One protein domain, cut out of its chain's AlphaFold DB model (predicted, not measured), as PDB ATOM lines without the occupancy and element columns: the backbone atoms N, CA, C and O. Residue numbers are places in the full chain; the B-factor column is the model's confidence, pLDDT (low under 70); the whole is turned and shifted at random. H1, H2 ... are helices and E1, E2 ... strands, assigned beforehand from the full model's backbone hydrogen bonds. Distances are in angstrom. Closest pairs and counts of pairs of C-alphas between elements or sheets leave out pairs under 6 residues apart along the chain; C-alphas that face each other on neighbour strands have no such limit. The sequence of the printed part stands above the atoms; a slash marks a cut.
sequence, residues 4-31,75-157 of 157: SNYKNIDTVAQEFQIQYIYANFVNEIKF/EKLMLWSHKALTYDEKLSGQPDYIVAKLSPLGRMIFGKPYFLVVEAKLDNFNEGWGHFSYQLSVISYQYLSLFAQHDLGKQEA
ATOM      1  N   SER A   4     293.396 178.358 243.798       57.91
ATOM      2  CA  SER A   4     294.303 177.220 244.010       57.91
ATOM      3  C   SER A   4     295.805 177.546 244.016       57.91
ATOM      4  O   SER A   4     296.606 176.676 244.366       57.91
ATOM      5  N   ASN A   5     296.211 178.752 243.601       61.66
ATOM      6  CA  ASN A   5     297.622 179.136 243.504       61.66
ATOM      7  C   ASN A   5     298.173 179.797 244.779       61.66
ATOM      8  O   ASN A   5     299.390 179.904 244.920       61.66
ATOM      9  N   TYR A   6     297.319 180.201 245.722       68.44
ATOM     10  CA  TYR A   6     297.732 180.892 246.948       68.44
ATOM     11  C   TYR A   6     297.989 179.915 248.094       68.44
ATOM     12  O   TYR A   6     297.273 179.881 249.087       68.44
ATOM     13  N   LYS A   7     299.035 179.100 247.942       69.19
ATOM     14  CA  LYS A   7     299.408 178.080 248.938       69.19
ATOM     15  C   LYS A   7     300.325 178.593 250.043       69.19
ATOM     16  O   LYS A   7     300.482 177.918 251.049       69.19
ATOM     17  N   ASN A   8     300.924 179.767 249.849       76.44
ATOM     18  CA  ASN A   8     301.894 180.340 250.770       76.44
ATOM     19  C   ASN A   8     301.597 181.827 251.017       76.44
ATOM     20  O   ASN A   8     301.231 182.569 250.101       76.44
ATOM     21  N   ILE A   9     301.788 182.266 252.262       79.19
ATOM     22  CA  ILE A   9     301.541 183.651 252.691       79.19
ATOM     23  C   ILE A   9     302.477 184.666 252.026       79.19
ATOM     24  O   ILE A   9     302.075 185.801 251.794       79.19
ATOM     25  N   ASP A  10     303.707 184.274 251.692       81.75
ATOM     26  CA  ASP A  10     304.690 185.136 251.031       81.75
ATOM     27  C   ASP A  10     304.209 185.584 249.644       81.75
ATOM     28  O   ASP A  10     304.301 186.761 249.305       81.75
ATOM     29  N   THR A  11     303.606 184.667 248.889       83.12
ATOM     30  CA  THR A  11     303.037 184.921 247.561       83.12
ATOM     31  C   THR A  11     301.887 185.922 247.660       83.12
ATOM     32  O   THR A  11     301.836 186.892 246.904       83.12
ATOM     33  N   VAL A  12     300.999 185.733 248.640       82.31
ATOM     34  CA  VAL A  12     299.875 186.645 248.900       82.31
ATOM     35  C   VAL A  12     300.386 188.020 249.341       82.31
ATOM     36  O   VAL A  12     299.950 189.043 248.819       82.31
ATOM     37  N   ALA A  13     301.333 188.065 250.279       84.31
ATOM     38  CA  ALA A  13     301.864 189.316 250.803       84.31
ATOM     39  C   ALA A  13     302.585 190.137 249.725       84.31
ATOM     40  O   ALA A  13     302.415 191.353 249.678       84.31
ATOM     41  N   GLN A  14     303.340 189.485 248.834       85.19
ATOM     42  CA  GLN A  14     304.002 190.143 247.709       85.19
ATOM     43  C   GLN A  14     303.005 190.657 246.666       85.19
ATOM     44  O   GLN A  14     303.133 191.795 246.222       85.19
ATOM     45  N   GLU A  15     302.003 189.862 246.281       84.25
ATOM     46  CA  GLU A  15     301.036 190.280 245.257       84.25
ATOM     47  C   GLU A  15     300.165 191.449 245.736       84.25
ATOM     48  O   GLU A  15     299.982 192.425 245.011       84.25
ATOM     49  N   PHE A  16     299.683 191.387 246.979       82.94
ATOM     50  CA  PHE A  16     298.764 192.383 247.536       82.94
ATOM     51  C   PHE A  16     299.452 193.454 248.389       82.94
ATOM     52  O   PHE A  16     298.773 194.261 249.018       82.94
ATOM     53  N   GLN A  17     300.790 193.471 248.419       86.38
ATOM     54  CA  GLN A  17     301.595 194.431 249.186       86.38
ATOM     55  C   GLN A  17     301.171 194.513 250.666       86.38
ATOM     56  O   GLN A  17     301.063 195.592 251.252       86.38
ATOM     57  N   ILE A  18     300.904 193.355 251.277       84.38
ATOM     58  CA  ILE A  18     300.445 193.255 252.666       84.38
ATOM     59  C   ILE A  18     301.653 193.311 253.596       84.38
ATOM     60  O   ILE A  18     302.583 192.509 253.486       84.38
ATOM     61  N   GLN A  19     301.615 194.221 254.568       86.19
ATOM     62  CA  GLN A  19     302.618 194.262 255.621       86.19
ATOM     63  C   GLN A  19     302.363 193.147 256.640       86.19
ATOM     64  O   GLN A  19     301.352 193.142 257.342       86.19
ATOM     65  N   TYR A  20     303.311 192.219 256.751       81.44
ATOM     66  CA  TYR A  20     303.302 191.207 257.798       81.44
ATOM     67  C   TYR A  20     303.879 191.776 259.098       81.44
ATOM     68  O   TYR A  20     305.004 192.277 259.120       81.44
ATOM     69  N   ILE A  21     303.113 191.684 260.185       85.69
ATOM     70  CA  ILE A  21     303.531 192.097 261.527       85.69
ATOM     71  C   ILE A  21     303.365 190.901 262.460       85.69
ATOM     72  O   ILE A  21     302.259 190.391 262.632       85.69
ATOM     73  N   TYR A  22     304.460 190.476 263.084       84.25
ATOM     74  CA  TYR A  22     304.428 189.452 264.123       84.25
ATOM     75  C   TYR A  22     304.272 190.116 265.495       84.25
ATOM     76  O   TYR A  22     305.191 190.782 265.975       84.25
ATOM     77  N   ALA A  23     303.102 189.961 266.113       87.50
ATOM     78  CA  ALA A  23     302.799 190.499 267.435       87.50
ATOM     79  C   ALA A  23     301.798 189.602 268.175       87.50
ATOM     80  O   ALA A  23     300.938 188.975 267.556       87.50
ATOM     81  N   ASN A  24     301.865 189.589 269.507       82.94
ATOM     82  CA  ASN A  24     300.825 188.977 270.330       82.94
ATOM     83  C   ASN A  24     299.598 189.894 270.338       82.94
ATOM     84  O   ASN A  24     299.650 190.990 270.893       82.94
ATOM     85  N   PHE A  25     298.507 189.458 269.709       83.75
ATOM     86  CA  PHE A  25     297.270 190.244 269.599       83.75
ATOM     87  C   PHE A  25     296.053 189.576 270.256       83.75
ATOM     88  O   PHE A  25     295.004 190.207 270.394       83.75
ATOM     89  N   VAL A  26     296.174 188.309 270.665       84.19
ATOM     90  CA  VAL A  26     295.100 187.567 271.334       84.19
ATOM     91  C   VAL A  26     295.100 187.923 272.814       84.19
ATOM     92  O   VAL A  26     296.093 187.723 273.507       84.19
ATOM     93  N   ASN A  27     293.972 188.450 273.288       85.12
ATOM     94  CA  ASN A  27     293.740 188.717 274.702       85.12
ATOM     95  C   ASN A  27     292.666 187.761 275.211       85.12
ATOM     96  O   ASN A  27     291.573 187.697 274.645       85.12
ATOM     97  N   GLU A  28     292.970 187.035 276.281       86.25
ATOM     98  CA  GLU A  28     292.007 186.148 276.920       86.25
ATOM     99  C   GLU A  28     290.947 186.964 277.662       86.25
ATOM    100  O   GLU A  28     291.249 187.853 278.462       86.25
ATOM    101  N   ILE A  29     289.681 186.652 277.397       88.19
ATOM    102  CA  ILE A  29     288.536 187.285 278.044       88.19
ATOM    103  C   ILE A  29     287.732 186.181 278.716       88.19
ATOM    104  O   ILE A  29     287.449 185.149 278.109       88.19
ATOM    105  N   LYS A  30     287.333 186.399 279.973       89.19
ATOM    106  CA  LYS A  30     286.429 185.475 280.660       89.19
ATOM    107  C   LYS A  30     285.086 185.445 279.933       89.19
ATOM    108  O   LYS A  30     284.434 186.479 279.795       89.19
ATOM    109  N   PHE A  31     284.663 184.257 279.524       87.94
ATOM    110  CA  PHE A  31     283.385 184.023 278.866       87.94
ATOM    111  C   PHE A  31     282.645 182.905 279.600       87.94
ATOM    112  O   PHE A  31     283.190 181.820 279.790       87.94
ATOM    113  N   GLU A  75     272.378 191.319 268.582       95.81
ATOM    114  CA  GLU A  75     271.795 192.636 268.265       95.81
ATOM    115  C   GLU A  75     272.765 193.561 267.526       95.81
ATOM    116  O   GLU A  75     272.355 194.556 266.933       95.81
ATOM    117  N   LYS A  76     274.064 193.262 267.568       96.06
ATOM    118  CA  LYS A  76     275.126 194.104 266.999       96.06
ATOM    119  C   LYS A  76     275.866 193.416 265.867       96.06
ATOM    120  O   LYS A  76     276.410 194.097 264.998       96.06
ATOM    121  N   LEU A  77     275.906 192.089 265.890       96.69
ATOM    122  CA  LEU A  77     276.679 191.260 264.982       96.69
ATOM    123  C   LEU A  77     275.791 190.216 264.305       96.69
ATOM    124  O   LEU A  77     274.821 189.728 264.875       96.69
ATOM    125  N   MET A  78     276.190 189.823 263.106       96.31
ATOM    126  CA  MET A  78     275.616 188.752 262.305       96.31
ATOM    127  C   MET A  78     276.678 187.688 262.059       96.31
ATOM    128  O   MET A  78     277.774 188.013 261.604       96.31
ATOM    129  N   LEU A  79     276.327 186.433 262.333       96.06
ATOM    130  CA  LEU A  79     277.109 185.264 261.948       96.06
ATOM    131  C   LEU A  79     276.606 184.759 260.592       96.06
ATOM    132  O   LEU A  79     275.431 184.424 260.444       96.06
ATOM    133  N   TRP A  80     277.496 184.720 259.608       94.75
ATOM    134  CA  TRP A  80     277.250 184.204 258.267       94.75
ATOM    135  C   TRP A  80     278.005 182.893 258.087       94.75
ATOM    136  O   TRP A  80     279.132 182.762 258.557       94.75
ATOM    137  N   SER A  81     277.387 181.953 257.382       92.75
ATOM    138  CA  SER A  81     277.958 180.652 257.034       92.75
ATOM    139  C   SER A  81     278.089 180.578 255.517       92.75
ATOM    140  O   SER A  81     277.132 180.927 254.819       92.75
ATOM    141  N   HIS A  82     279.263 180.188 255.018       90.62
ATOM    142  CA  HIS A  82     279.554 179.989 253.594       90.62
ATOM    143  C   HIS A  82     279.132 181.172 252.705       90.62
ATOM    144  O   HIS A  82     278.596 181.002 251.606       90.62
ATOM    145  N   LYS A  83     279.327 182.414 253.163       89.62
ATOM    146  CA  LYS A  83     278.984 183.582 252.346       89.62
ATOM    147  C   LYS A  83     280.102 183.862 251.346       89.62
ATOM    148  O   LYS A  83     281.215 184.185 251.742       89.62
ATOM    149  N   ALA A  84     279.776 183.797 250.056       88.56
ATOM    150  CA  ALA A  84     280.703 184.178 248.997       88.56
ATOM    151  C   ALA A  84     281.060 185.673 249.076       88.56
ATOM    152  O   ALA A  84     280.196 186.535 249.272       88.56
ATOM    153  N   LEU A  85     282.345 185.953 248.898       85.19
ATOM    154  CA  LEU A  85     282.952 187.269 248.810       85.19
ATOM    155  C   LEU A  85     283.562 187.405 247.420       85.19
ATOM    156  O   LEU A  85     284.351 186.564 246.991       85.19
ATOM    157  N   THR A  86     283.196 188.461 246.710       83.69
ATOM    158  CA  THR A  86     283.672 188.709 245.349       83.69
ATOM    159  C   THR A  86     284.026 190.179 245.240       83.69
ATOM    160  O   THR A  86     283.147 191.034 245.348       83.69
ATOM    161  N   TYR A  87     285.314 190.460 245.051       76.06
ATOM    162  CA  TYR A  87     285.788 191.787 244.679       76.06
ATOM    163  C   TYR A  87     285.889 191.905 243.157       76.06
ATOM    164  O   TYR A  87     285.281 192.793 242.563       76.06
ATOM    165  N   ASP A  88     286.593 190.962 242.527       80.25
ATOM    166  CA  ASP A  88     286.704 190.827 241.076       80.25
ATOM    167  C   ASP A  88     286.858 189.344 240.670       80.25
ATOM    168  O   ASP A  88     286.761 188.441 241.505       80.25
ATOM    169  N   GLU A  89     287.087 189.077 239.379       76.62
ATOM    170  CA  GLU A  89     287.256 187.715 238.842       76.62
ATOM    171  C   GLU A  89     288.465 186.958 239.423       76.62
ATOM    172  O   GLU A  89     288.511 185.729 239.386       76.62
ATOM    173  N   LYS A  90     289.468 187.674 239.940       71.44
ATOM    174  CA  LYS A  90     290.717 187.117 240.480       71.44
ATOM    175  C   LYS A  90     290.753 187.112 242.002       71.44
ATOM    176  O   LYS A  90     291.544 186.351 242.556       71.44
ATOM    177  N   LEU A  91     289.950 187.947 242.652       74.75
ATOM    178  CA  LEU A  91     289.911 188.176 244.088       74.75
ATOM    179  C   LEU A  91     288.511 187.847 244.620       74.75
ATOM    180  O   LEU A  91     287.668 188.717 244.853       74.75
ATOM    181  N   SER A  92     288.261 186.551 244.788       80.44
ATOM    182  CA  SER A  92     287.002 186.015 245.300       80.44
ATOM    183  C   SER A  92     287.242 184.788 246.172       80.44
ATOM    184  O   SER A  92     288.168 184.018 245.939       80.44
ATOM    185  N   GLY A  93     286.416 184.594 247.193       81.31
ATOM    186  CA  GLY A  93     286.550 183.479 248.121       81.31
ATOM    187  C   GLY A  93     285.282 183.242 248.924       81.31
ATOM    188  O   GLY A  93     284.366 184.060 248.930       81.31
ATOM    189  N   GLN A  94     285.226 182.112 249.614       87.50
ATOM    190  CA  GLN A  94     284.114 181.749 250.483       87.50
ATOM    191  C   GLN A  94     284.706 181.229 251.794       87.50
ATOM    192  O   GLN A  94     285.113 180.072 251.850       87.50
ATOM    193  N   PRO A  95     284.824 182.089 252.817       87.56
ATOM    194  CA  PRO A  95     285.161 181.645 254.161       87.56
ATOM    195  C   PRO A  95     284.061 180.732 254.702       87.56
ATOM    196  O   PRO A  95     282.882 180.923 254.374       87.56
ATOM    197  N   ASP A  96     284.427 179.804 255.585       89.44
ATOM    198  CA  ASP A  96     283.463 178.904 256.223       89.44
ATOM    199  C   ASP A  96     282.491 179.709 257.093       89.44
ATOM    200  O   ASP A  96     281.271 179.554 256.990       89.44
ATOM    201  N   TYR A  97     283.020 180.672 257.864       93.56
ATOM    202  CA  TYR A  97     282.208 181.576 258.678       93.56
ATOM    203  C   TYR A  97     282.715 183.018 258.677       93.56
ATOM    204  O   TYR A  97     283.915 183.292 258.637       93.56
ATOM    205  N   ILE A  98     281.777 183.963 258.782       94.06
ATOM    206  CA  ILE A  98     282.060 185.399 258.883       94.06
ATOM    207  C   ILE A  98     281.228 185.998 260.012       94.06
ATOM    208  O   ILE A  98     280.002 185.890 260.004       94.06
ATOM    209  N   VAL A  99     281.863 186.712 260.941       94.88
ATOM    210  CA  VAL A  99     281.158 187.597 261.876       94.88
ATOM    211  C   VAL A  99     281.266 189.026 261.366       94.88
ATOM    212  O   VAL A  99     282.360 189.575 261.217       94.88
ATOM    213  N   ALA A 100     280.118 189.637 261.104       95.06
ATOM    214  CA  ALA A 100     280.006 190.986 260.567       95.06
ATOM    215  C   ALA A 100     279.088 191.860 261.422       95.06
ATOM    216  O   ALA A 100     278.259 191.357 262.172       95.06
ATOM    217  N   LYS A 101     279.196 193.181 261.294       95.69
ATOM    218  CA  LYS A 101     278.243 194.131 261.871       95.69
ATOM    219  C   LYS A 101     276.833 193.832 261.358       95.69
ATOM    220  O   LYS A 101     276.645 193.624 260.160       95.69
ATOM    221  N   LEU A 102     275.839 193.880 262.239       95.25
ATOM    222  CA  LEU A 102     274.441 193.903 261.827       95.25
ATOM    223  C   LEU A 102     274.179 195.177 261.014       95.25
ATOM    224  O   LEU A 102     274.467 196.289 261.465       95.25
ATOM    225  N   SER A 103     273.654 195.015 259.799       93.38
ATOM    226  CA  SER A 103     273.292 196.153 258.958       93.38
ATOM    227  C   SER A 103     272.072 196.882 259.539       93.38
ATOM    228  O   SER A 103     271.107 196.218 259.927       93.38
ATOM    229  N   PRO A 104     272.048 198.231 259.539       91.81
ATOM    230  CA  PRO A 104     270.846 198.999 259.871       91.81
ATOM    231  C   PRO A 104     269.648 198.667 258.971       91.81
ATOM    232  O   PRO A 104     268.507 198.851 259.372       91.81
ATOM    233  N   LEU A 105     269.913 198.149 257.766       91.69
ATOM    234  CA  LEU A 105     268.899 197.716 256.801       91.69
ATOM    235  C   LEU A 105     268.366 196.299 257.079       91.69
ATOM    236  O   LEU A 105     267.553 195.780 256.320       91.69
ATOM    237  N   GLY A 106     268.825 195.655 258.155       89.81
ATOM    238  CA  GLY A 106     268.368 194.341 258.592       89.81
ATOM    239  C   GLY A 106     269.333 193.196 258.277       89.81
ATOM    240  O   GLY A 106     270.415 193.364 257.720       89.81
ATOM    241  N   ARG A 107     268.920 191.984 258.664       91.00
ATOM    242  CA  ARG A 107     269.767 190.775 258.709       91.00
ATOM    243  C   ARG A 107     270.114 190.185 257.341       91.00
ATOM    244  O   ARG A 107     271.035 189.387 257.244       91.00
ATOM    245  N   MET A 108     269.382 190.566 256.295       89.69
ATOM    246  CA  MET A 108     269.632 190.090 254.928       89.69
ATOM    247  C   MET A 108     270.802 190.818 254.261       89.69
ATOM    248  O   MET A 108     271.378 190.309 253.301       89.69
ATOM    249  N   ILE A 109     271.164 191.998 254.770       91.12
ATOM    250  CA  ILE A 109     272.210 192.833 254.190       91.12
ATOM    251  C   ILE A 109     273.533 192.555 254.894       91.12
ATOM    252  O   ILE A 109     273.643 192.635 256.120       91.12
ATOM    253  N   PHE A 110     274.553 192.251 254.096       89.81
ATOM    254  CA  PHE A 110     275.899 192.005 254.592       89.81
ATOM    255  C   PHE A 110     276.529 193.302 255.098       89.81
ATOM    256  O   PHE A 110     276.786 194.225 254.326       89.81
ATOM    257  N   GLY A 111     276.732 193.386 256.411       90.06
ATOM    258  CA  GLY A 111     277.442 194.495 257.039       90.06
ATOM    259  C   GLY A 111     278.951 194.264 257.081       90.06
ATOM    260  O   GLY A 111     279.454 193.269 256.578       90.06
ATOM    261  N   LYS A 112     279.684 195.197 257.696       90.12
ATOM    262  CA  LYS A 112     281.154 195.166 257.764       90.12
ATOM    263  C   LYS A 112     281.677 193.919 258.503       90.12
ATOM    264  O   LYS A 112     281.345 193.785 259.679       90.12
ATOM    265  N   PRO A 113     282.499 193.050 257.888       91.06
ATOM    266  CA  PRO A 113     283.105 191.903 258.545       91.06
ATOM    267  C   PRO A 113     284.147 192.365 259.563       91.06
ATOM    268  O   PRO A 113     284.871 193.338 259.344       91.06
ATOM    269  N   TYR A 114     284.207 191.653 260.681       89.25
ATOM    270  CA  TYR A 114     285.187 191.857 261.747       89.25
ATOM    271  C   TYR A 114     286.034 190.617 262.002       89.25
ATOM    272  O   TYR A 114     287.155 190.740 262.482       89.25
ATOM    273  N   PHE A 115     285.498 189.435 261.701       88.81
ATOM    274  CA  PHE A 115     286.163 188.173 261.973       88.81
ATOM    275  C   PHE A 115     285.798 187.139 260.909       88.81
ATOM    276  O   PHE A 115     284.655 187.093 260.449       88.81
ATOM    277  N   LEU A 116     286.785 186.333 260.528       89.19
ATOM    278  CA  LEU A 116     286.675 185.269 259.538       89.19
ATOM    279  C   LEU A 116     287.209 183.981 260.132       89.19
ATOM    280  O   LEU A 116     288.217 183.997 260.836       89.19
ATOM    281  N   VAL A 117     286.555 182.883 259.786       87.25
ATOM    282  CA  VAL A 117     287.011 181.536 260.100       87.25
ATOM    283  C   VAL A 117     287.162 180.784 258.795       87.25
ATOM    284  O   VAL A 117     286.251 180.789 257.965       87.25
ATOM    285  N   VAL A 118     288.333 180.175 258.639       82.12
ATOM    286  CA  VAL A 118     288.686 179.313 257.516       82.12
ATOM    287  C   VAL A 118     289.295 178.047 258.103       82.12
ATOM    288  O   VAL A 118     290.237 178.130 258.893       82.12
ATOM    289  N   GLU A 119     288.747 176.892 257.757       75.12
ATOM    290  CA  GLU A 119     289.283 175.593 258.132       75.12
ATOM    291  C   GLU A 119     290.580 175.323 257.357       75.12
ATOM    292  O   GLU A 119     290.656 175.463 256.130       75.12
ATOM    293  N   ALA A 120     291.631 174.921 258.076       68.50
ATOM    294  CA  ALA A 120     292.851 174.436 257.450       68.50
ATOM    295  C   ALA A 120     292.603 173.020 256.913       68.50
ATOM    296  O   ALA A 120     292.606 172.044 257.662       68.50
ATOM    297  N   LYS A 121     292.378 172.913 255.602       70.25
ATOM    298  CA  LYS A 121     292.118 171.627 254.945       70.25
ATOM    299  C   LYS A 121     293.308 170.677 255.082       70.25
ATOM    300  O   LYS A 121     294.463 171.095 254.966       70.25
ATOM    301  N   LEU A 122     293.014 169.386 255.261       68.31
ATOM    302  CA  LEU A 122     293.993 168.285 255.299       68.31
ATOM    303  C   LEU A 122     295.125 168.451 256.331       68.31
ATOM    304  O   LEU A 122     296.211 167.911 256.127       68.31
ATOM    305  N   ASP A 123     294.897 169.220 257.401       63.91
ATOM    306  CA  ASP A 123     295.919 169.565 258.404       63.91
ATOM    307  C   ASP A 123     297.159 170.265 257.798       63.91
ATOM    308  O   ASP A 123     298.240 170.341 258.385       63.91
ATOM    309  N   ASN A 124     297.019 170.809 256.582       75.81
ATOM    310  CA  ASN A 124     298.079 171.552 255.920       75.81
ATOM    311  C   ASN A 124     298.007 173.017 256.344       75.81
ATOM    312  O   ASN A 124     297.442 173.867 255.649       75.81
ATOM    313  N   PHE A 125     298.610 173.309 257.497       74.06
ATOM    314  CA  PHE A 125     298.635 174.654 258.068       74.06
ATOM    315  C   PHE A 125     299.114 175.714 257.067       74.06
ATOM    316  O   PHE A 125     298.492 176.764 256.962       74.06
ATOM    317  N   ASN A 126     300.176 175.442 256.300       75.69
ATOM    318  CA  ASN A 126     300.751 176.420 255.368       75.69
ATOM    319  C   ASN A 126     299.769 176.802 254.256       75.69
ATOM    320  O   ASN A 126     299.563 177.987 253.994       75.69
ATOM    321  N   GLU A 127     299.127 175.801 253.650       72.31
ATOM    322  CA  GLU A 127     298.119 176.024 252.616       72.31
ATOM    323  C   GLU A 127     296.888 176.729 253.194       72.31
ATOM    324  O   GLU A 127     296.430 177.717 252.622       72.31
ATOM    325  N   GLY A 128     296.418 176.312 254.375       70.75
ATOM    326  CA  GLY A 128     295.353 177.006 255.103       70.75
ATOM    327  C   GLY A 128     295.686 178.475 255.386       70.75
ATOM    328  O   GLY A 128     294.843 179.351 255.201       70.75
ATOM    329  N   TRP A 129     296.934 178.772 255.752       71.06
ATOM    330  CA  TRP A 129     297.397 180.131 256.030       71.06
ATOM    331  C   TRP A 129     297.469 181.004 254.770       71.06
ATOM    332  O   TRP A 129     297.127 182.191 254.815       71.06
ATOM    333  N   GLY A 130     297.873 180.424 253.634       72.75
ATOM    334  CA  GLY A 130     297.828 181.074 252.322       72.75
ATOM    335  C   GLY A 130     296.398 181.422 251.905       72.75
ATOM    336  O   GLY A 130     296.108 182.587 251.615       72.75
ATOM    337  N   HIS A 131     295.487 180.448 251.983       72.62
ATOM    338  CA  HIS A 131     294.061 180.637 251.685       72.62
ATOM    339  C   HIS A 131     293.421 181.694 252.587       72.62
ATOM    340  O   HIS A 131     292.735 182.593 252.096       72.62
ATOM    341  N   PHE A 132     293.689 181.642 253.892       77.88
ATOM    342  CA  PHE A 132     293.213 182.633 254.856       77.88
ATOM    343  C   PHE A 132     293.702 184.050 254.520       77.88
ATOM    344  O   PHE A 132     292.909 184.992 254.472       77.88
ATOM    345  N   SER A 133     294.996 184.203 254.228       72.50
ATOM    346  CA  SER A 133     295.598 185.502 253.898       72.50
ATOM    347  C   SER A 133     295.015 186.095 252.614       72.50
ATOM    348  O   SER A 133     294.773 187.299 252.533       72.50
ATOM    349  N   TYR A 134     294.745 185.251 251.618       76.12
ATOM    350  CA  TYR A 134     294.079 185.668 250.391       76.12
ATOM    351  C   TYR A 134     292.627 186.102 250.655       76.12
ATOM    352  O   TYR A 134     292.194 187.152 250.193       76.12
ATOM    353  N   GLN A 135     291.862 185.363 251.460       75.44
ATOM    354  CA  GLN A 135     290.489 185.767 251.789       75.44
ATOM    355  C   GLN A 135     290.436 187.075 252.603       75.44
ATOM    356  O   GLN A 135     289.525 187.885 252.414       75.44
ATOM    357  N   LEU A 136     291.438 187.338 253.451       78.62
ATOM    358  CA  LEU A 136     291.599 188.635 254.116       78.62
ATOM    359  C   LEU A 136     291.823 189.783 253.124       78.62
ATOM    360  O   LEU A 136     291.276 190.875 253.326       78.62
ATOM    361  N   SER A 137     292.597 189.564 252.055       74.88
ATOM    362  CA  SER A 137     292.795 190.593 251.032       74.88
ATOM    363  C   SER A 137     291.494 190.859 250.269       74.88
ATOM    364  O   SER A 137     291.126 192.025 250.139       74.88
ATOM    365  N   VAL A 138     290.713 189.827 249.908       75.00
ATOM    366  CA  VAL A 138     289.376 189.990 249.287       75.00
ATOM    367  C   VAL A 138     288.506 190.960 250.084       75.00
ATOM    368  O   VAL A 138     287.978 191.926 249.532       75.00
ATOM    369  N   ILE A 139     288.396 190.749 251.397       77.62
ATOM    370  CA  ILE A 139     287.592 191.618 252.264       77.62
ATOM    371  C   ILE A 139     288.157 193.026 252.336       77.62
ATOM    372  O   ILE A 139     287.401 193.994 252.267       77.62
ATOM    373  N   SER A 140     289.472 193.145 252.491       77.00
ATOM    374  CA  SER A 140     290.123 194.445 252.622       77.00
ATOM    375  C   SER A 140     289.858 195.303 251.385       77.00
ATOM    376  O   SER A 140     289.393 196.432 251.522       77.00
ATOM    377  N   TYR A 141     290.038 194.748 250.184       75.19
ATOM    378  CA  TYR A 141     289.771 195.450 248.927       75.19
ATOM    379  C   TYR A 141     288.280 195.726 248.710       75.19
ATOM    380  O   TYR A 141     287.924 196.853 248.364       75.19
ATOM    381  N   GLN A 142     287.400 194.755 248.983       74.44
ATOM    382  CA  GLN A 142     285.951 194.939 248.854       74.44
ATOM    383  C   GLN A 142     285.412 196.037 249.777       74.44
ATOM    384  O   GLN A 142     284.528 196.790 249.378       74.44
ATOM    385  N   TYR A 143     285.933 196.172 250.997       69.69
ATOM    386  CA  TYR A 143     285.497 197.239 251.897       69.69
ATOM    387  C   TYR A 143     286.179 198.571 251.610       69.69
ATOM    388  O   TYR A 143     285.504 199.594 251.685       69.69
ATOM    389  N   LEU A 144     287.466 198.592 251.250       66.62
ATOM    390  CA  LEU A 144     288.145 199.830 250.854       66.62
ATOM    391  C   LEU A 144     287.481 200.473 249.629       66.62
ATOM    392  O   LEU A 144     287.296 201.689 249.622       66.62
ATOM    393  N   SER A 145     287.050 199.687 248.637       60.53
ATOM    394  CA  SER A 145     286.324 200.215 247.475       60.53
ATOM    395  C   SER A 145     284.942 200.762 247.843       60.53
ATOM    396  O   SER A 145     284.582 201.850 247.397       60.53
ATOM    397  N   LEU A 146     284.195 200.072 248.711       58.41
ATOM    398  CA  LEU A 146     282.907 200.555 249.221       58.41
ATOM    399  C   LEU A 146     283.053 201.849 250.040       58.41
ATOM    400  O   LEU A 146     282.221 202.747 249.916       58.41
ATOM    401  N   PHE A 147     284.110 201.977 250.853       57.34
ATOM    402  CA  PHE A 147     284.411 203.214 251.583       57.34
ATOM    403  C   PHE A 147     284.788 204.358 250.634       57.34
ATOM    404  O   PHE A 147     284.252 205.454 250.777       57.34
ATOM    405  N   ALA A 148     285.633 204.101 249.631       57.19
ATOM    406  CA  ALA A 148     286.014 205.107 248.638       57.19
ATOM    407  C   ALA A 148     284.804 205.629 247.841       57.19
ATOM    408  O   ALA A 148     284.681 206.832 247.619       57.19
ATOM    409  N   GLN A 149     283.869 204.751 247.462       55.16
ATOM    410  CA  GLN A 149     282.628 205.144 246.782       55.16
ATOM    411  C   GLN A 149     281.691 205.960 247.686       55.16
ATOM    412  O   GLN A 149     281.051 206.903 247.222       55.16
ATOM    413  N   HIS A 150     281.622 205.633 248.978       54.41
ATOM    414  CA  HIS A 150     280.797 206.364 249.940       54.41
ATOM    415  C   HIS A 150     281.348 207.768 250.262       54.41
ATOM    416  O   HIS A 150     280.560 208.682 250.506       54.41
ATOM    417  N   ASP A 151     282.670 207.965 250.253       51.44
ATOM    418  CA  ASP A 151     283.276 209.293 250.439       51.44
ATOM    419  C   ASP A 151     283.195 210.165 249.176       51.44
ATOM    420  O   ASP A 151     282.939 211.364 249.289       51.44
ATOM    421  N   LEU A 152     283.305 209.579 247.977       48.16
ATOM    422  CA  LEU A 152     283.066 210.298 246.717       48.16
ATOM    423  C   LEU A 152     281.610 210.786 246.606       48.16
ATOM    424  O   LEU A 152     281.374 211.942 246.268       48.16
ATOM    425  N   GLY A 153     280.635 209.964 247.009       47.28
ATOM    426  CA  GLY A 153     279.216 210.349 247.029       47.28
ATOM    427  C   GLY A 153     278.847 211.434 248.055       47.28
ATOM    428  O   GLY A 153     277.745 211.970 248.001       47.28
ATOM    429  N   LYS A 154     279.749 211.775 248.986       48.97
ATOM    430  CA  LYS A 154     279.593 212.908 249.917       48.97
ATOM    431  C   LYS A 154     280.256 214.197 249.436       48.97
ATOM    432  O   LYS A 154     280.008 215.237 250.033       48.97
ATOM    433  N   GLN A 155     281.109 214.137 248.413       44.31
ATOM    434  CA  GLN A 155     281.728 215.324 247.814       44.31
ATOM    435  C   GLN A 155     280.910 215.898 246.647       44.31
ATOM    436  O   GLN A 155     281.165 217.024 246.234       44.31
ATOM    437  N   GLU A 156     279.910 215.163 246.152       44.66
ATOM    438  CA  GLU A 156     279.020 215.585 245.058       44.66
ATOM    439  C   GLU A 156     277.597 215.981 245.519       44.66
ATOM    440  O   GLU A 156     276.683 216.037 244.695       44.66
ATOM    441  N   ALA A 157     277.393 216.275 246.810       39.59
ATOM    442  CA  ALA A 157     276.111 216.729 247.374       39.59
ATOM    443  C   ALA A 157     276.222 218.082 248.090       39.59
ATOM    444  O   ALA A 157     277.183 218.260 248.874       39.59
TER     445      ALA A 157
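Overview. This is residues 4 to 31 and 75 to 157 of the 157 residues of an uncharacterized protein of Okeania sp. SIO3B3 (UniProt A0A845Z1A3). One long straight helix, H2, makes the longest axis; a small three-stranded sheet is beside its middle, only grazing it, and the short helix H1 packs on its residues 126 to 134. Two stretches stick out: residues 21 to 31, before a cut, and residues 146 to 157. The printed part has 111 residues, under half of them in named elements, in the order H1, E1, E2, E3, H2; the class is mixed, helices and strands. The sheet E1 - E2 - E3 is a meander, each strand the antiparallel neighbour of the one before. The whole is only just compact, close to loose, with a radius of gyration of the C-alphas of 15.8 A and spans of 49 by 38 by 27 A.

Along the chain. Find C-alpha 9 at (301.541, 183.651, 252.691), where H1, residues 9 to 15, begins. Past the cut, look for E1 at residues 77 to 81, E2 at 97 to 101 and E3 at 113 to 117. H2, residues 125 to 155, runs 45.2 A to C-alpha 155 at (281.728, 215.324, 247.814).

Arrangement. H1 touches H2, closest at the C-alphas of Ile 9 and Gly 130, 4.5 A apart. In the hairpin E1 and E2, find N 78 and O 100 at 2.7 A; in the hairpin E2 and E3, N 99 and O 115 at 2.9 A. H2 grazes the sheet with residues 132 to 143; the closest C-alphas of E3 and H2 are those of Pro 113 and Ile 139, 7.7 A. H1 has every O i to N i+4 pair within hydrogen-bond range, H2 26 of 27.

Size, cuts and confidence. Residues 32 to 74 are not printed; C-alphas 31 and 75 are 17.9 A apart. The links E1 to E2 and E2 to E3 are long. The model's pLDDT is under 70 at residues 4 to 7, 120, 122 to 123 and 143 to 157.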